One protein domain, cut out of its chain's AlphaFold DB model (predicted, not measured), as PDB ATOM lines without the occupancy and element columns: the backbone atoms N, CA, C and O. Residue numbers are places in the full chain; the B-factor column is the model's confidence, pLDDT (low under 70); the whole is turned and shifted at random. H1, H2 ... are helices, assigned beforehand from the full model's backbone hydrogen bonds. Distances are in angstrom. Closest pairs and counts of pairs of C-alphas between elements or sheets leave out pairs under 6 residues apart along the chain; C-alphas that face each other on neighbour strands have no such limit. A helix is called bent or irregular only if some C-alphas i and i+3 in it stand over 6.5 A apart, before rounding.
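This is residues 73 to 165 of the 223 residues of the protein "LAFE_0C00320g1_1" of Lachancea fermentati (UniProt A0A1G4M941). A helical hairpin of H1 and H2 forms a small body at one end, and from its open end one very long helix, H3, runs out as a lone arm. H3 makes most of the length, and its residues 133 to 163 stick out with nothing beside them. The printed part has 93 residues with three named helices, in the order H1, H2, H3, and no named strand; the class is all helix. The whole is extended, with a radius of gyration of the C-alphas of 23.5 A, and its outline is flat, with spans of 70 by 40 by 17 A.

H1, residues 73 to 91, begins at C-alpha 73 at (18.716, -36.767, -19.463) and is 27.0 A long from first to last C-alpha. H2, residues 96 to 116, is 31.1 A long. It has a kink of 33 degrees near residue 103 and is irregular, with C-alphas 97 and 100 7.1 A apart. H3, residues 120 to 163, is 64.6 A long and ends at C-alpha 163 at (54.809, -61.771, 20.380).

H1 and H2 form a helical hairpin and touch, closest at the C-alphas of Arg 77 and Ala 110, 5.6 A apart. They run opposite ways at a steep tilt of 43 degrees. H1 touches H3 with residues 73 to 76 alone, meeting residues 125 to 129 of H3; the closest C-alphas, of Met 76 and Tyr 125, are 6.6 A apart. Their lines are about perpendicular, at 89 degrees. H2 and H3 are close but not clearly touching, the closest C-alphas being those of Trp 114 and Gln 122, 7.5 A apart. In H1 and H3 every O i to N i+4 pair is within hydrogen-bond range; in H2, 14 of 17 are.

The two C-alphas farthest apart, of Lys 116 and Ile 165, are 73.5 A apart. The printed part has no cut, and both links, H1 to H2 and H2 to H3, are tight. Residues 89 to 97, 115 to 120 and 133 to 165 stand free. The mean pLDDT of the printed part is 71.7, and residues 89 to 102 and 136 to 165 are under 70.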
ATOM      1  N   PHE A  73      20.176 -36.736 -19.481       83.69
ATOM      2  CA  PHE A  73      18.716 -36.767 -19.463       83.69
ATOM      3  C   PHE A  73      18.137 -37.554 -18.273       83.69
ATOM      4  O   PHE A  73      17.145 -37.140 -17.678       83.69
ATOM      5  N   ILE A  74      18.755 -38.678 -17.906       85.81
ATOM      6  CA  ILE A  74      18.323 -39.537 -16.797       85.81
ATOM      7  C   ILE A  74      18.492 -38.820 -15.458       85.81
ATOM      8  O   ILE A  74      17.614 -38.938 -14.608       85.81
ATOM      9  N   LEU A  75      19.556 -38.029 -15.290       86.62
ATOM     10  CA  LEU A  75      19.758 -37.214 -14.085       86.62
ATOM     11  C   LEU A  75      18.666 -36.162 -13.929       86.62
ATOM     12  O   LEU A  75      18.018 -36.074 -12.886       86.62
ATOM     13  N   MET A  76      18.409 -35.409 -14.997       89.38
ATOM     14  CA  MET A  76      17.349 -34.408 -15.025       89.38
ATOM     15  C   MET A  76      15.974 -35.033 -14.751       89.38
ATOM     16  O   MET A  76      15.242 -34.565 -13.876       89.38
ATOM     17  N   ARG A  77      15.655 -36.145 -15.428       88.62
ATOM     18  CA  ARG A  77      14.413 -36.897 -15.208       88.62
ATOM     19  C   ARG A  77      14.297 -37.378 -13.761       88.62
ATOM     20  O   ARG A  77      13.217 -37.277 -13.189       88.62
ATOM     21  N   GLY A  78      15.379 -37.889 -13.175       86.75
ATOM     22  CA  GLY A  78      15.406 -38.364 -11.791       86.75
ATOM     23  C   GLY A  78      15.095 -37.256 -10.786       86.75
ATOM     24  O   GLY A  78      14.284 -37.454  -9.884       86.75
ATOM     25  N   ILE A  79      15.666 -36.064 -10.980       86.00
ATOM     26  CA  ILE A  79      15.391 -34.900 -10.126       86.00
ATOM     27  C   ILE A  79      13.925 -34.462 -10.247       86.00
ATOM     28  O   ILE A  79      13.259 -34.289  -9.228       86.00
ATOM     29  N   LEU A  80      13.392 -34.350 -11.470       86.00
ATOM     30  CA  LEU A  80      11.978 -34.013 -11.686       86.00
ATOM     31  C   LEU A  80      11.037 -35.032 -11.045       86.00
ATOM     32  O   LEU A  80      10.058 -34.661 -10.400       86.00
ATOM     33  N   HIS A  81      11.347 -36.315 -11.201       85.75
ATOM     34  CA  HIS A  81      10.571 -37.395 -10.618       85.75
ATOM     35  C   HIS A  81      10.531 -37.307  -9.088       85.75
ATOM     36  O   HIS A  81       9.457 -37.403  -8.501       85.75
ATOM     37  N   ASN A  82      11.671 -37.045  -8.444       83.31
ATOM     38  CA  ASN A  82      11.738 -36.891  -6.990       83.31
ATOM     39  C   ASN A  82      10.916 -35.698  -6.492       83.31
ATOM     40  O   ASN A  82      10.206 -35.826  -5.498       83.31
ATOM     41  N   ILE A  83      10.964 -34.564  -7.195       82.75
ATOM     42  CA  ILE A  83      10.156 -33.382  -6.861       82.75
ATOM     43  C   ILE A  83       8.662 -33.712  -6.960       82.75
ATOM     44  O   ILE A  83       7.885 -33.357  -6.075       82.75
ATOM     45  N   ILE A  84       8.257 -34.419  -8.017       80.31
ATOM     46  CA  ILE A  84       6.854 -34.782  -8.250       80.31
ATOM     47  C   ILE A  84       6.365 -35.793  -7.208       80.31
ATOM     48  O   ILE A  84       5.270 -35.614  -6.674       80.31
ATOM     49  N   ILE A  85       7.182 -36.788  -6.843       77.75
ATOM     50  CA  ILE A  85       6.875 -37.695  -5.730       77.75
ATOM     51  C   ILE A  85       6.681 -36.898  -4.444       77.75
ATOM     52  O   ILE A  85       5.628 -37.021  -3.827       77.75
ATOM     53  N   GLN A  86       7.635 -36.041  -4.073       76.88
ATOM     54  CA  GLN A  86       7.545 -35.247  -2.846       76.88
ATOM     55  C   GLN A  86       6.270 -34.398  -2.823       76.88
ATOM     56  O   GLN A  86       5.514 -34.444  -1.855       76.88
ATOM     57  N   TYR A  87       5.974 -33.688  -3.912       74.19
ATOM     58  CA  TYR A  87       4.773 -32.863  -4.010       74.19
ATOM     59  C   TYR A  87       3.483 -33.694  -3.922       74.19
ATOM     60  O   TYR A  87       2.512 -33.272  -3.294       74.19
ATOM     61  N   SER A  88       3.469 -34.898  -4.501       70.56
ATOM     62  CA  SER A  88       2.327 -35.813  -4.403       70.56
ATOM     63  C   SER A  88       2.122 -36.354  -2.981       70.56
ATOM     64  O   SER A  88       0.983 -36.406  -2.514       70.56
ATOM     65  N   SER A  89       3.209 -36.656  -2.261       66.25
ATOM     66  CA  SER A  89       3.180 -37.107  -0.865       66.25
ATOM     67  C   SER A  89       2.647 -36.028   0.077       66.25
ATOM     68  O   SER A  89       1.904 -36.344   1.000       66.25
ATOM     69  N   TYR A  90       2.951 -34.753  -0.187       61.88
ATOM     70  CA  TYR A  90       2.384 -33.631   0.569       61.88
ATOM     71  C   TYR A  90       0.887 -33.419   0.309       61.88
ATOM     72  O   TYR A  90       0.188 -32.891   1.170       61.88
ATOM     73  N   LYS A  91       0.382 -33.807  -0.871       63.19
ATOM     74  CA  LYS A  91      -0.973 -33.448  -1.314       63.19
ATOM     75  C   LYS A  91      -2.025 -34.539  -1.080       63.19
ATOM     76  O   LYS A  91      -3.207 -34.206  -1.069       63.19
ATOM     77  N   LYS A  92      -1.650 -35.812  -0.888       53.47
ATOM     78  CA  LYS A  92      -2.599 -36.917  -0.617       53.47
ATOM     79  C   LYS A  92      -1.968 -38.066   0.182       53.47
ATOM     80  O   LYS A  92      -1.275 -38.906  -0.382       53.47
ATOM     81  N   ALA A  93      -2.353 -38.204   1.449       51.84
ATOM     82  CA  ALA A  93      -2.113 -39.390   2.280       51.84
ATOM     83  C   ALA A  93      -3.029 -40.593   1.926       51.84
ATOM     84  O   ALA A  93      -3.470 -41.310   2.815       51.84
ATOM     85  N   GLY A  94      -3.386 -40.815   0.650       49.25
ATOM     86  CA  GLY A  94      -4.442 -41.798   0.345       49.25
ATOM     87  C   GLY A  94      -4.609 -42.279  -1.094       49.25
ATOM     88  O   GLY A  94      -5.711 -42.678  -1.458       49.25
ATOM     89  N   CYS A  95      -3.587 -42.236  -1.954       48.06
ATOM     90  CA  CYS A  95      -3.754 -42.770  -3.314       48.06
ATOM     91  C   CYS A  95      -2.458 -43.351  -3.897       48.06
ATOM     92  O   CYS A  95      -1.814 -42.749  -4.752       48.06
ATOM     93  N   GLU A  96      -2.092 -44.550  -3.444       56.38
ATOM     94  CA  GLU A  96      -0.892 -45.286  -3.885       56.38
ATOM     95  C   GLU A  96      -0.963 -45.757  -5.352       56.38
ATOM     96  O   GLU A  96       0.059 -46.024  -5.980       56.38
ATOM     97  N   LYS A  97      -2.161 -45.793  -5.952       55.88
ATOM     98  CA  LYS A  97      -2.376 -46.307  -7.317       55.88
ATOM     99  C   LYS A  97      -1.951 -45.348  -8.442       55.88
ATOM    100  O   LYS A  97      -1.832 -45.780  -9.583       55.88
ATOM    101  N   ASN A  98      -1.663 -44.078  -8.143       56.88
ATOM    102  CA  ASN A  98      -1.318 -43.077  -9.167       56.88
ATOM    103  C   ASN A  98       0.191 -42.940  -9.437       56.88
ATOM    104  O   ASN A  98       0.582 -42.225 -10.358       56.88
ATOM    105  N   ALA A  99       1.050 -43.617  -8.669       61.00
ATOM    106  CA  ALA A  99       2.502 -43.456  -8.782       61.00
ATOM    107  C   ALA A  99       3.063 -43.947 -10.133       61.00
ATOM    108  O   ALA A  99       3.972 -43.335 -10.692       61.00
ATOM    109  N   HIS A 100       2.491 -45.017 -10.694       57.94
ATOM    110  CA  HIS A 100       2.924 -45.559 -11.987       57.94
ATOM    111  C   HIS A 100       2.492 -44.695 -13.181       57.94
ATOM    112  O   HIS A 100       3.285 -44.488 -14.096       57.94
ATOM    113  N   LEU A 101       1.279 -44.137 -13.152       57.88
ATOM    114  CA  LEU A 101       0.811 -43.187 -14.171       57.88
ATOM    115  C   LEU A 101       1.620 -41.880 -14.123       57.88
ATOM    116  O   LEU A 101       1.989 -41.339 -15.165       57.88
ATOM    117  N   ALA A 102       2.013 -41.444 -12.921       68.94
ATOM    118  CA  ALA A 102       2.893 -40.295 -12.749       68.94
ATOM    119  C   ALA A 102       4.263 -40.502 -13.421       68.94
ATOM    120  O   ALA A 102       4.798 -39.562 -13.996       68.94
ATOM    121  N   LEU A 103       4.833 -41.713 -13.425       74.25
ATOM    122  CA  LEU A 103       6.141 -41.994 -14.039       74.25
ATOM    123  C   LEU A 103       6.173 -41.768 -15.559       74.25
ATOM    124  O   LEU A 103       7.158 -41.233 -16.089       74.25
ATOM    125  N   GLU A 104       5.121 -42.170 -16.271       79.62
ATOM    126  CA  GLU A 104       5.012 -41.945 -17.716       79.62
ATOM    127  C   GLU A 104       4.815 -40.464 -18.036       79.62
ATOM    128  O   GLU A 104       5.496 -39.918 -18.911       79.62
ATOM    129  N   GLU A 105       3.936 -39.789 -17.296       81.00
ATOM    130  CA  GLU A 105       3.695 -38.354 -17.440       81.00
ATOM    131  C   GLU A 105       4.954 -37.540 -17.132       81.00
ATOM    132  O   GLU A 105       5.342 -36.681 -17.924       81.00
ATOM    133  N   VAL A 106       5.672 -37.882 -16.059       83.56
ATOM    134  CA  VAL A 106       6.973 -37.297 -15.708       83.56
ATOM    135  C   VAL A 106       7.964 -37.464 -16.854       83.56
ATOM    136  O   VAL A 106       8.710 -36.541 -17.160       83.56
ATOM    137  N   SER A 107       7.971 -38.615 -17.526       85.81
ATOM    138  CA  SER A 107       8.886 -38.871 -18.645       85.81
ATOM    139  C   SER A 107       8.544 -38.032 -19.878       85.81
ATOM    140  O   SER A 107       9.449 -37.521 -20.545       85.81
ATOM    141  N   LYS A 108       7.249 -37.838 -20.161       86.75
ATOM    142  CA  LYS A 108       6.766 -36.945 -21.227       86.75
ATOM    143  C   LYS A 108       7.121 -35.489 -20.922       86.75
ATOM    144  O   LYS A 108       7.694 -34.812 -21.777       86.75
ATOM    145  N   ILE A 109       6.876 -35.038 -19.690       86.00
ATOM    146  CA  ILE A 109       7.213 -33.689 -19.216       86.00
ATOM    147  C   ILE A 109       8.725 -33.467 -19.273       86.00
ATOM    148  O   ILE A 109       9.176 -32.494 -19.870       86.00
ATOM    149  N   ALA A 110       9.521 -34.390 -18.733       88.31
ATOM    150  CA  ALA A 110      10.979 -34.324 -18.767       88.31
ATOM    151  C   ALA A 110      11.495 -34.228 -20.210       88.31
ATOM    152  O   ALA A 110      12.350 -33.399 -20.514       88.31
ATOM    153  N   SER A 111      10.933 -35.017 -21.128       87.69
ATOM    154  CA  SER A 111      11.292 -34.971 -22.550       87.69
ATOM    155  C   SER A 111      10.959 -33.626 -23.204       87.69
ATOM    156  O   SER A 111      11.749 -33.131 -24.008       87.69
ATOM    157  N   LEU A 112       9.812 -33.026 -22.870       87.75
ATOM    158  CA  LEU A 112       9.419 -31.701 -23.357       87.75
ATOM    159  C   LEU A 112      10.325 -30.603 -22.796       87.75
ATOM    160  O   LEU A 112      10.825 -29.774 -23.554       87.75
ATOM    161  N   VAL A 113      10.580 -30.625 -21.487       86.62
ATOM    162  CA  VAL A 113      11.476 -29.681 -20.804       86.62
ATOM    163  C   VAL A 113      12.880 -29.764 -21.394       86.62
ATOM    164  O   VAL A 113      13.471 -28.727 -21.689       86.62
ATOM    165  N   TRP A 114      13.386 -30.974 -21.630       89.12
ATOM    166  CA  TRP A 114      14.714 -31.197 -22.196       89.12
ATOM    167  C   TRP A 114      14.851 -30.660 -23.623       89.12
ATOM    168  O   TRP A 114      15.852 -30.021 -23.945       89.12
ATOM    169  N   ARG A 115      13.841 -30.896 -24.470       85.06
ATOM    170  CA  ARG A 115      13.824 -30.397 -25.853       85.06
ATOM    171  C   ARG A 115      13.680 -28.879 -25.918       85.06
ATOM    172  O   ARG A 115      14.339 -28.246 -26.732       85.06
ATOM    173  N   LYS A 116      12.826 -28.302 -25.067       88.62
ATOM    174  CA  LYS A 116      12.532 -26.862 -25.063       88.62
ATOM    175  C   LYS A 116      13.679 -26.030 -24.487       88.62
ATOM    176  O   LYS A 116      13.886 -24.903 -24.922       88.62
ATOM    177  N   ASN A 117      14.419 -26.574 -23.523       81.75
ATOM    178  CA  ASN A 117      15.509 -25.874 -22.849       81.75
ATOM    179  C   ASN A 117      16.863 -26.394 -23.339       81.75
ATOM    180  O   ASN A 117      17.539 -27.156 -22.647       81.75
ATOM    181  N   SER A 118      17.267 -25.974 -24.537       80.19
ATOM    182  CA  SER A 118      18.627 -26.191 -25.035       80.19
ATOM    183  C   SER A 118      19.601 -25.136 -24.484       80.19
ATOM    184  O   SER A 118      19.216 -24.044 -24.060       80.19
ATOM    185  N   GLY A 119      20.893 -25.472 -24.427       83.75
ATOM    186  CA  GLY A 119      21.945 -24.544 -23.999       83.75
ATOM    187  C   GLY A 119      22.279 -24.631 -22.508       83.75
ATOM    188  O   GLY A 119      22.745 -25.665 -22.035       83.75
ATOM    189  N   LYS A 120      22.104 -23.533 -21.759       83.62
ATOM    190  CA  LYS A 120      22.594 -23.402 -20.367       83.62
ATOM    191  C   LYS A 120      22.027 -24.461 -19.421       83.62
ATOM    192  O   LYS A 120      22.746 -24.967 -18.567       83.62
ATOM    193  N   PHE A 121      20.754 -24.804 -19.607       82.31
ATOM    194  CA  PHE A 121      20.073 -25.838 -18.834       82.31
ATOM    195  C   PHE A 121      20.727 -27.209 -19.038       82.31
ATOM    196  O   PHE A 121      21.073 -27.878 -18.072       82.31
ATOM    197  N   GLN A 122      20.988 -27.602 -20.286       84.19
ATOM    198  CA  GLN A 122      21.658 -28.871 -20.579       84.19
ATOM    199  C   GLN A 122      23.112 -28.880 -20.081       84.19
ATOM    200  O   GLN A 122      23.543 -29.889 -19.532       84.19
ATOM    201  N   LYS A 123      23.826 -27.746 -20.175       83.19
ATOM    202  CA  LYS A 123      25.186 -27.591 -19.620       83.19
ATOM    203  C   LYS A 123      25.238 -27.768 -18.099       83.19
ATOM    204  O   LYS A 123      26.213 -28.293 -17.577       83.19
ATOM    205  N   TYR A 124      24.199 -27.352 -17.377       87.94
ATOM    206  CA  TYR A 124      24.109 -27.591 -15.935       87.94
ATOM    207  C   TYR A 124      24.012 -29.089 -15.617       87.94
ATOM    208  O   TYR A 124      24.746 -29.587 -14.770       87.94
ATOM    209  N   TYR A 125      23.159 -29.829 -16.333       87.50
ATOM    210  CA  TYR A 125      23.041 -31.280 -16.137       87.50
ATOM    211  C   TYR A 125      24.246 -32.068 -16.650       87.50
ATOM    212  O   TYR A 125      24.502 -33.162 -16.164       87.50
ATOM    213  N   GLU A 126      24.991 -31.516 -17.604       84.56
ATOM    214  CA  GLU A 126      26.310 -32.010 -17.994       84.56
ATOM    215  C   GLU A 126      27.317 -31.870 -16.850       84.56
ATOM    216  O   GLU A 126      27.862 -32.875 -16.416       84.56
ATOM    217  N   MET A 127      27.452 -30.678 -16.262       84.56
ATOM    218  CA  MET A 127      28.320 -30.467 -15.096       84.56
ATOM    219  C   MET A 127      27.929 -31.355 -13.903       84.56
ATOM    220  O   MET A 127      28.794 -31.858 -13.191       84.56
ATOM    221  N   LEU A 128      26.628 -31.558 -13.672       84.31
ATOM    222  CA  LEU A 128      26.156 -32.470 -12.628       84.31
ATOM    223  C   LEU A 128      26.513 -33.931 -12.918       84.31
ATOM    224  O   LEU A 128      26.840 -34.653 -11.978       84.31
ATOM    225  N   ALA A 129      26.447 -34.365 -14.180       83.94
ATOM    226  CA  ALA A 129      26.855 -35.711 -14.570       83.94
ATOM    227  C   ALA A 129      28.347 -35.924 -14.297       83.94
ATOM    228  O   ALA A 129      28.713 -36.884 -13.619       83.94
ATOM    229  N   ASP A 130      29.175 -34.963 -14.713       81.44
ATOM    230  CA  ASP A 130      30.618 -34.990 -14.483       81.44
ATOM    231  C   ASP A 130      30.939 -35.014 -12.980       81.44
ATOM    232  O   ASP A 130      31.841 -35.720 -12.527       81.44
ATOM    233  N   PHE A 131      30.189 -34.264 -12.167       81.94
ATOM    234  CA  PHE A 131      30.355 -34.280 -10.716       81.94
ATOM    235  C   PHE A 131      29.984 -35.632 -10.097       81.94
ATOM    236  O   PHE A 131      30.711 -36.116  -9.231       81.94
ATOM    237  N   GLU A 132      28.876 -36.254 -10.510       75.88
ATOM    238  CA  GLU A 132      28.442 -37.545  -9.962       75.88
ATOM    239  C   GLU A 132      29.457 -38.655 -10.273       75.88
ATOM    240  O   GLU A 132      29.832 -39.426  -9.388       75.88
ATOM    241  N   GLU A 133      29.974 -38.674 -11.503       74.31
ATOM    242  CA  GLU A 133      31.000 -39.625 -11.942       74.31
ATOM    243  C   GLU A 133      32.296 -39.473 -11.137       74.31
ATOM    244  O   GLU A 133      32.876 -40.461 -10.673       74.31
ATOM    245  N   ASN A 134      32.714 -38.233 -10.880       72.69
ATOM    246  CA  ASN A 134      33.903 -37.947 -10.081       72.69
ATOM    247  C   ASN A 134      33.684 -38.171  -8.574       72.69
ATOM    248  O   ASN A 134      34.595 -38.609  -7.866       72.69
ATOM    249  N   SER A 135      32.474 -37.933  -8.068       71.31
ATOM    250  CA  SER A 135      32.096 -38.205  -6.678       71.31
ATOM    251  C   SER A 135      32.111 -39.705  -6.375       71.31
ATOM    252  O   SER A 135      32.596 -40.119  -5.320       71.31
ATOM    253  N   ASP A 136      31.649 -40.544  -7.302       66.50
ATOM    254  CA  ASP A 136      31.732 -41.998  -7.157       66.50
ATOM    255  C   ASP A 136      33.185 -42.488  -7.111       66.50
ATOM    256  O   ASP A 136      33.518 -43.390  -6.331       66.50
ATOM    257  N   LEU A 137      34.078 -41.860  -7.881       64.94
ATOM    258  CA  LEU A 137      35.515 -42.126  -7.823       64.94
ATOM    259  C   LEU A 137      36.108 -41.717  -6.465       64.94
ATOM    260  O   LEU A 137      36.755 -42.535  -5.806       64.94
ATOM    261  N   LEU A 138      35.807 -40.511  -5.977       62.16
ATOM    262  CA  LEU A 138      36.191 -40.039  -4.638       62.16
ATOM    263  C   LEU A 138      35.671 -40.969  -3.525       62.16
ATOM    264  O   LEU A 138      36.407 -41.345  -2.602       62.16
ATOM    265  N   GLY A 139      34.417 -41.408  -3.634       62.78
ATOM    266  CA  GLY A 139      33.772 -42.336  -2.713       62.78
ATOM    267  C   GLY A 139      34.445 -43.709  -2.693       62.78
ATOM    268  O   GLY A 139      34.715 -44.246  -1.612       62.78
ATOM    269  N   ARG A 140      34.789 -44.268  -3.860       59.53
ATOM    270  CA  ARG A 140      35.530 -45.539  -3.971       59.53
ATOM    271  C   ARG A 140      36.932 -45.435  -3.381       59.53
ATOM    272  O   ARG A 140      37.319 -46.305  -2.599       59.53
ATOM    273  N   LEU A 141      37.647 -44.344  -3.654       59.56
ATOM    274  CA  LEU A 141      38.978 -44.095  -3.095       59.56
ATOM    275  C   LEU A 141      38.939 -43.974  -1.562       59.56
ATOM    276  O   LEU A 141      39.807 -44.506  -0.865       59.56
ATOM    277  N   SER A 142      37.895 -43.354  -1.004       59.09
ATOM    278  CA  SER A 142      37.713 -43.264   0.451       59.09
ATOM    279  C   SER A 142      37.450 -44.632   1.105       59.09
ATOM    280  O   SER A 142      38.022 -44.944   2.156       59.09
ATOM    281  N   LYS A 143      36.645 -45.492   0.464       58.59
ATOM    282  CA  LYS A 143      36.363 -46.860   0.930       58.59
ATOM    283  C   LYS A 143      37.611 -47.738   0.843       58.59
ATOM    284  O   LYS A 143      37.909 -48.464   1.789       58.59
ATOM    285  N   GLN A 144      38.394 -47.606  -0.224       56.97
ATOM    286  CA  GLN A 144      39.651 -48.331  -0.395       56.97
ATOM    287  C   GLN A 144      40.694 -47.944   0.669       56.97
ATOM    288  O   GLN A 144      41.365 -48.818   1.224       56.97
ATOM    289  N   LYS A 145      40.776 -46.658   1.047       56.97
ATOM    290  CA  LYS A 145      41.616 -46.200   2.170       56.97
ATOM    291  C   LYS A 145      41.175 -46.800   3.511       56.97
ATOM    292  O   LYS A 145      42.031 -47.175   4.312       56.97
ATOM    293  N   ARG A 146      39.865 -46.941   3.760       57.97
ATOM    294  CA  ARG A 146      39.344 -47.600   4.976       57.97
ATOM    295  C   ARG A 146      39.692 -49.090   5.015       57.97
ATOM    296  O   ARG A 146      40.174 -49.556   6.045       57.97
ATOM    297  N   PHE A 147      39.547 -49.802   3.897       56.16
ATOM    298  CA  PHE A 147      39.936 -51.214   3.798       56.16
ATOM    299  C   PHE A 147      41.436 -51.429   4.040       56.16
ATOM    300  O   PHE A 147      41.806 -52.325   4.795       56.16
ATOM    301  N   ARG A 148      42.309 -50.577   3.480       55.53
ATOM    302  CA  ARG A 148      43.760 -50.656   3.730       55.53
ATOM    303  C   ARG A 148      44.110 -50.434   5.201       55.53
ATOM    304  O   ARG A 148      44.865 -51.221   5.761       55.53
ATOM    305  N   LYS A 149      43.522 -49.424   5.854       59.97
ATOM    306  CA  LYS A 149      43.743 -49.175   7.290       59.97
ATOM    307  C   LYS A 149      43.300 -50.358   8.157       59.97
ATOM    308  O   LYS A 149      44.002 -50.718   9.092       59.97
ATOM    309  N   GLN A 150      42.182 -50.998   7.815       59.19
ATOM    310  CA  GLN A 150      41.662 -52.148   8.559       59.19
ATOM    311  C   GLN A 150      42.517 -53.414   8.367       59.19
ATOM    312  O   GLN A 150      42.679 -54.190   9.306       59.19
ATOM    313  N   LEU A 151      43.102 -53.605   7.179       58.91
ATOM    314  CA  LEU A 151      44.015 -54.717   6.894       58.91
ATOM    315  C   LEU A 151      45.353 -54.568   7.640       58.91
ATOM    316  O   LEU A 151      45.873 -55.545   8.172       58.91
ATOM    317  N   VAL A 152      45.884 -53.341   7.714       61.88
ATOM    318  CA  VAL A 152      47.109 -53.027   8.469       61.88
ATOM    319  C   VAL A 152      46.892 -53.241   9.969       61.88
ATOM    320  O   VAL A 152      47.724 -53.864  10.620       61.88
ATOM    321  N   LEU A 153      45.740 -52.821  10.503       60.91
ATOM    322  CA  LEU A 153      45.389 -53.029  11.910       60.91
ATOM    323  C   LEU A 153      45.275 -54.512  12.274       60.91
ATOM    324  O   LEU A 153      45.749 -54.899  13.337       60.91
ATOM    325  N   LYS A 154      44.702 -55.342  11.388       61.50
ATOM    326  CA  LYS A 154      44.619 -56.801  11.577       61.50
ATOM    327  C   LYS A 154      45.992 -57.471  11.583       61.50
ATOM    328  O   LYS A 154      46.253 -58.275  12.465       61.50
ATOM    329  N   LYS A 155      46.882 -57.106  10.654       68.44
ATOM    330  CA  LYS A 155      48.259 -57.631  10.638       68.44
ATOM    331  C   LYS A 155      49.046 -57.226  11.885       68.44
ATOM    332  O   LYS A 155      49.799 -58.033  12.410       68.44
ATOM    333  N   LEU A 156      48.843 -56.003  12.371       60.94
ATOM    334  CA  LEU A 156      49.497 -55.506  13.578       60.94
ATOM    335  C   LEU A 156      48.963 -56.195  14.843       60.94
ATOM    336  O   LEU A 156      49.748 -56.596  15.689       60.94
ATOM    337  N   THR A 157      47.648 -56.413  14.952       65.25
ATOM    338  CA  THR A 157      47.075 -57.181  16.077       65.25
ATOM    339  C   THR A 157      47.452 -58.659  16.037       65.25
ATOM    340  O   THR A 157      47.644 -59.253  17.092       65.25
ATOM    341  N   GLU A 158      47.604 -59.251  14.852       67.81
ATOM    342  CA  GLU A 158      48.095 -60.624  14.707       67.81
ATOM    343  C   GLU A 158      49.587 -60.745  15.060       67.81
ATOM    344  O   GLU A 158      49.968 -61.688  15.746       67.81
ATOM    345  N   ALA A 159      50.421 -59.778  14.660       60.25
ATOM    346  CA  ALA A 159      51.838 -59.737  15.028       60.25
ATOM    347  C   ALA A 159      52.031 -59.551  16.544       60.25
ATOM    348  O   ALA A 159      52.746 -60.327  17.169       60.25
ATOM    349  N   ILE A 160      51.302 -58.607  17.150       60.69
ATOM    350  CA  ILE A 160      51.312 -58.389  18.606       60.69
ATOM    351  C   ILE A 160      50.778 -59.625  19.341       60.69
ATOM    352  O   ILE A 160      51.333 -60.030  20.354       60.69
ATOM    353  N   GLY A 161      49.732 -60.275  18.827       59.94
ATOM    354  CA  GLY A 161      49.200 -61.507  19.414       59.94
ATOM    355  C   GLY A 161      50.174 -62.690  19.375       59.94
ATOM    356  O   GLY A 161      50.062 -63.578  20.213       59.94
ATOM    357  N   ARG A 162      51.134 -62.709  18.439       59.31
ATOM    358  CA  ARG A 162      52.181 -63.742  18.359       59.31
ATOM    359  C   ARG A 162      53.395 -63.438  19.238       59.31
ATOM    360  O   ARG A 162      53.997 -64.378  19.737       59.31
ATOM    361  N   GLU A 163      53.732 -62.167  19.456       55.28
ATOM    362  CA  GLU A 163      54.809 -61.771  20.380       55.28
ATOM    363  C   GLU A 163      54.359 -61.721  21.850       55.28
ATOM    364  O   GLU A 163      55.164 -61.949  22.748       55.28
ATOM    365  N   CYS A 164      53.078 -61.446  22.124       51.88
ATOM    366  CA  CYS A 164      52.565 -61.237  23.484       51.88
ATOM    367  C   CYS A 164      51.847 -62.446  24.106       51.88
ATOM    368  O   CYS A 164      51.235 -62.294  25.163       51.88
ATOM    369  N   ILE A 165      51.907 -63.637  23.501       49.88
ATOM    370  CA  ILE A 165      51.600 -64.883  24.214       49.88
ATOM    371  C   ILE A 165      52.948 -65.496  24.590       49.88
ATOM    372  O   ILE A 165      53.589 -66.096  23.727       49.88
TER     373      ILE A 165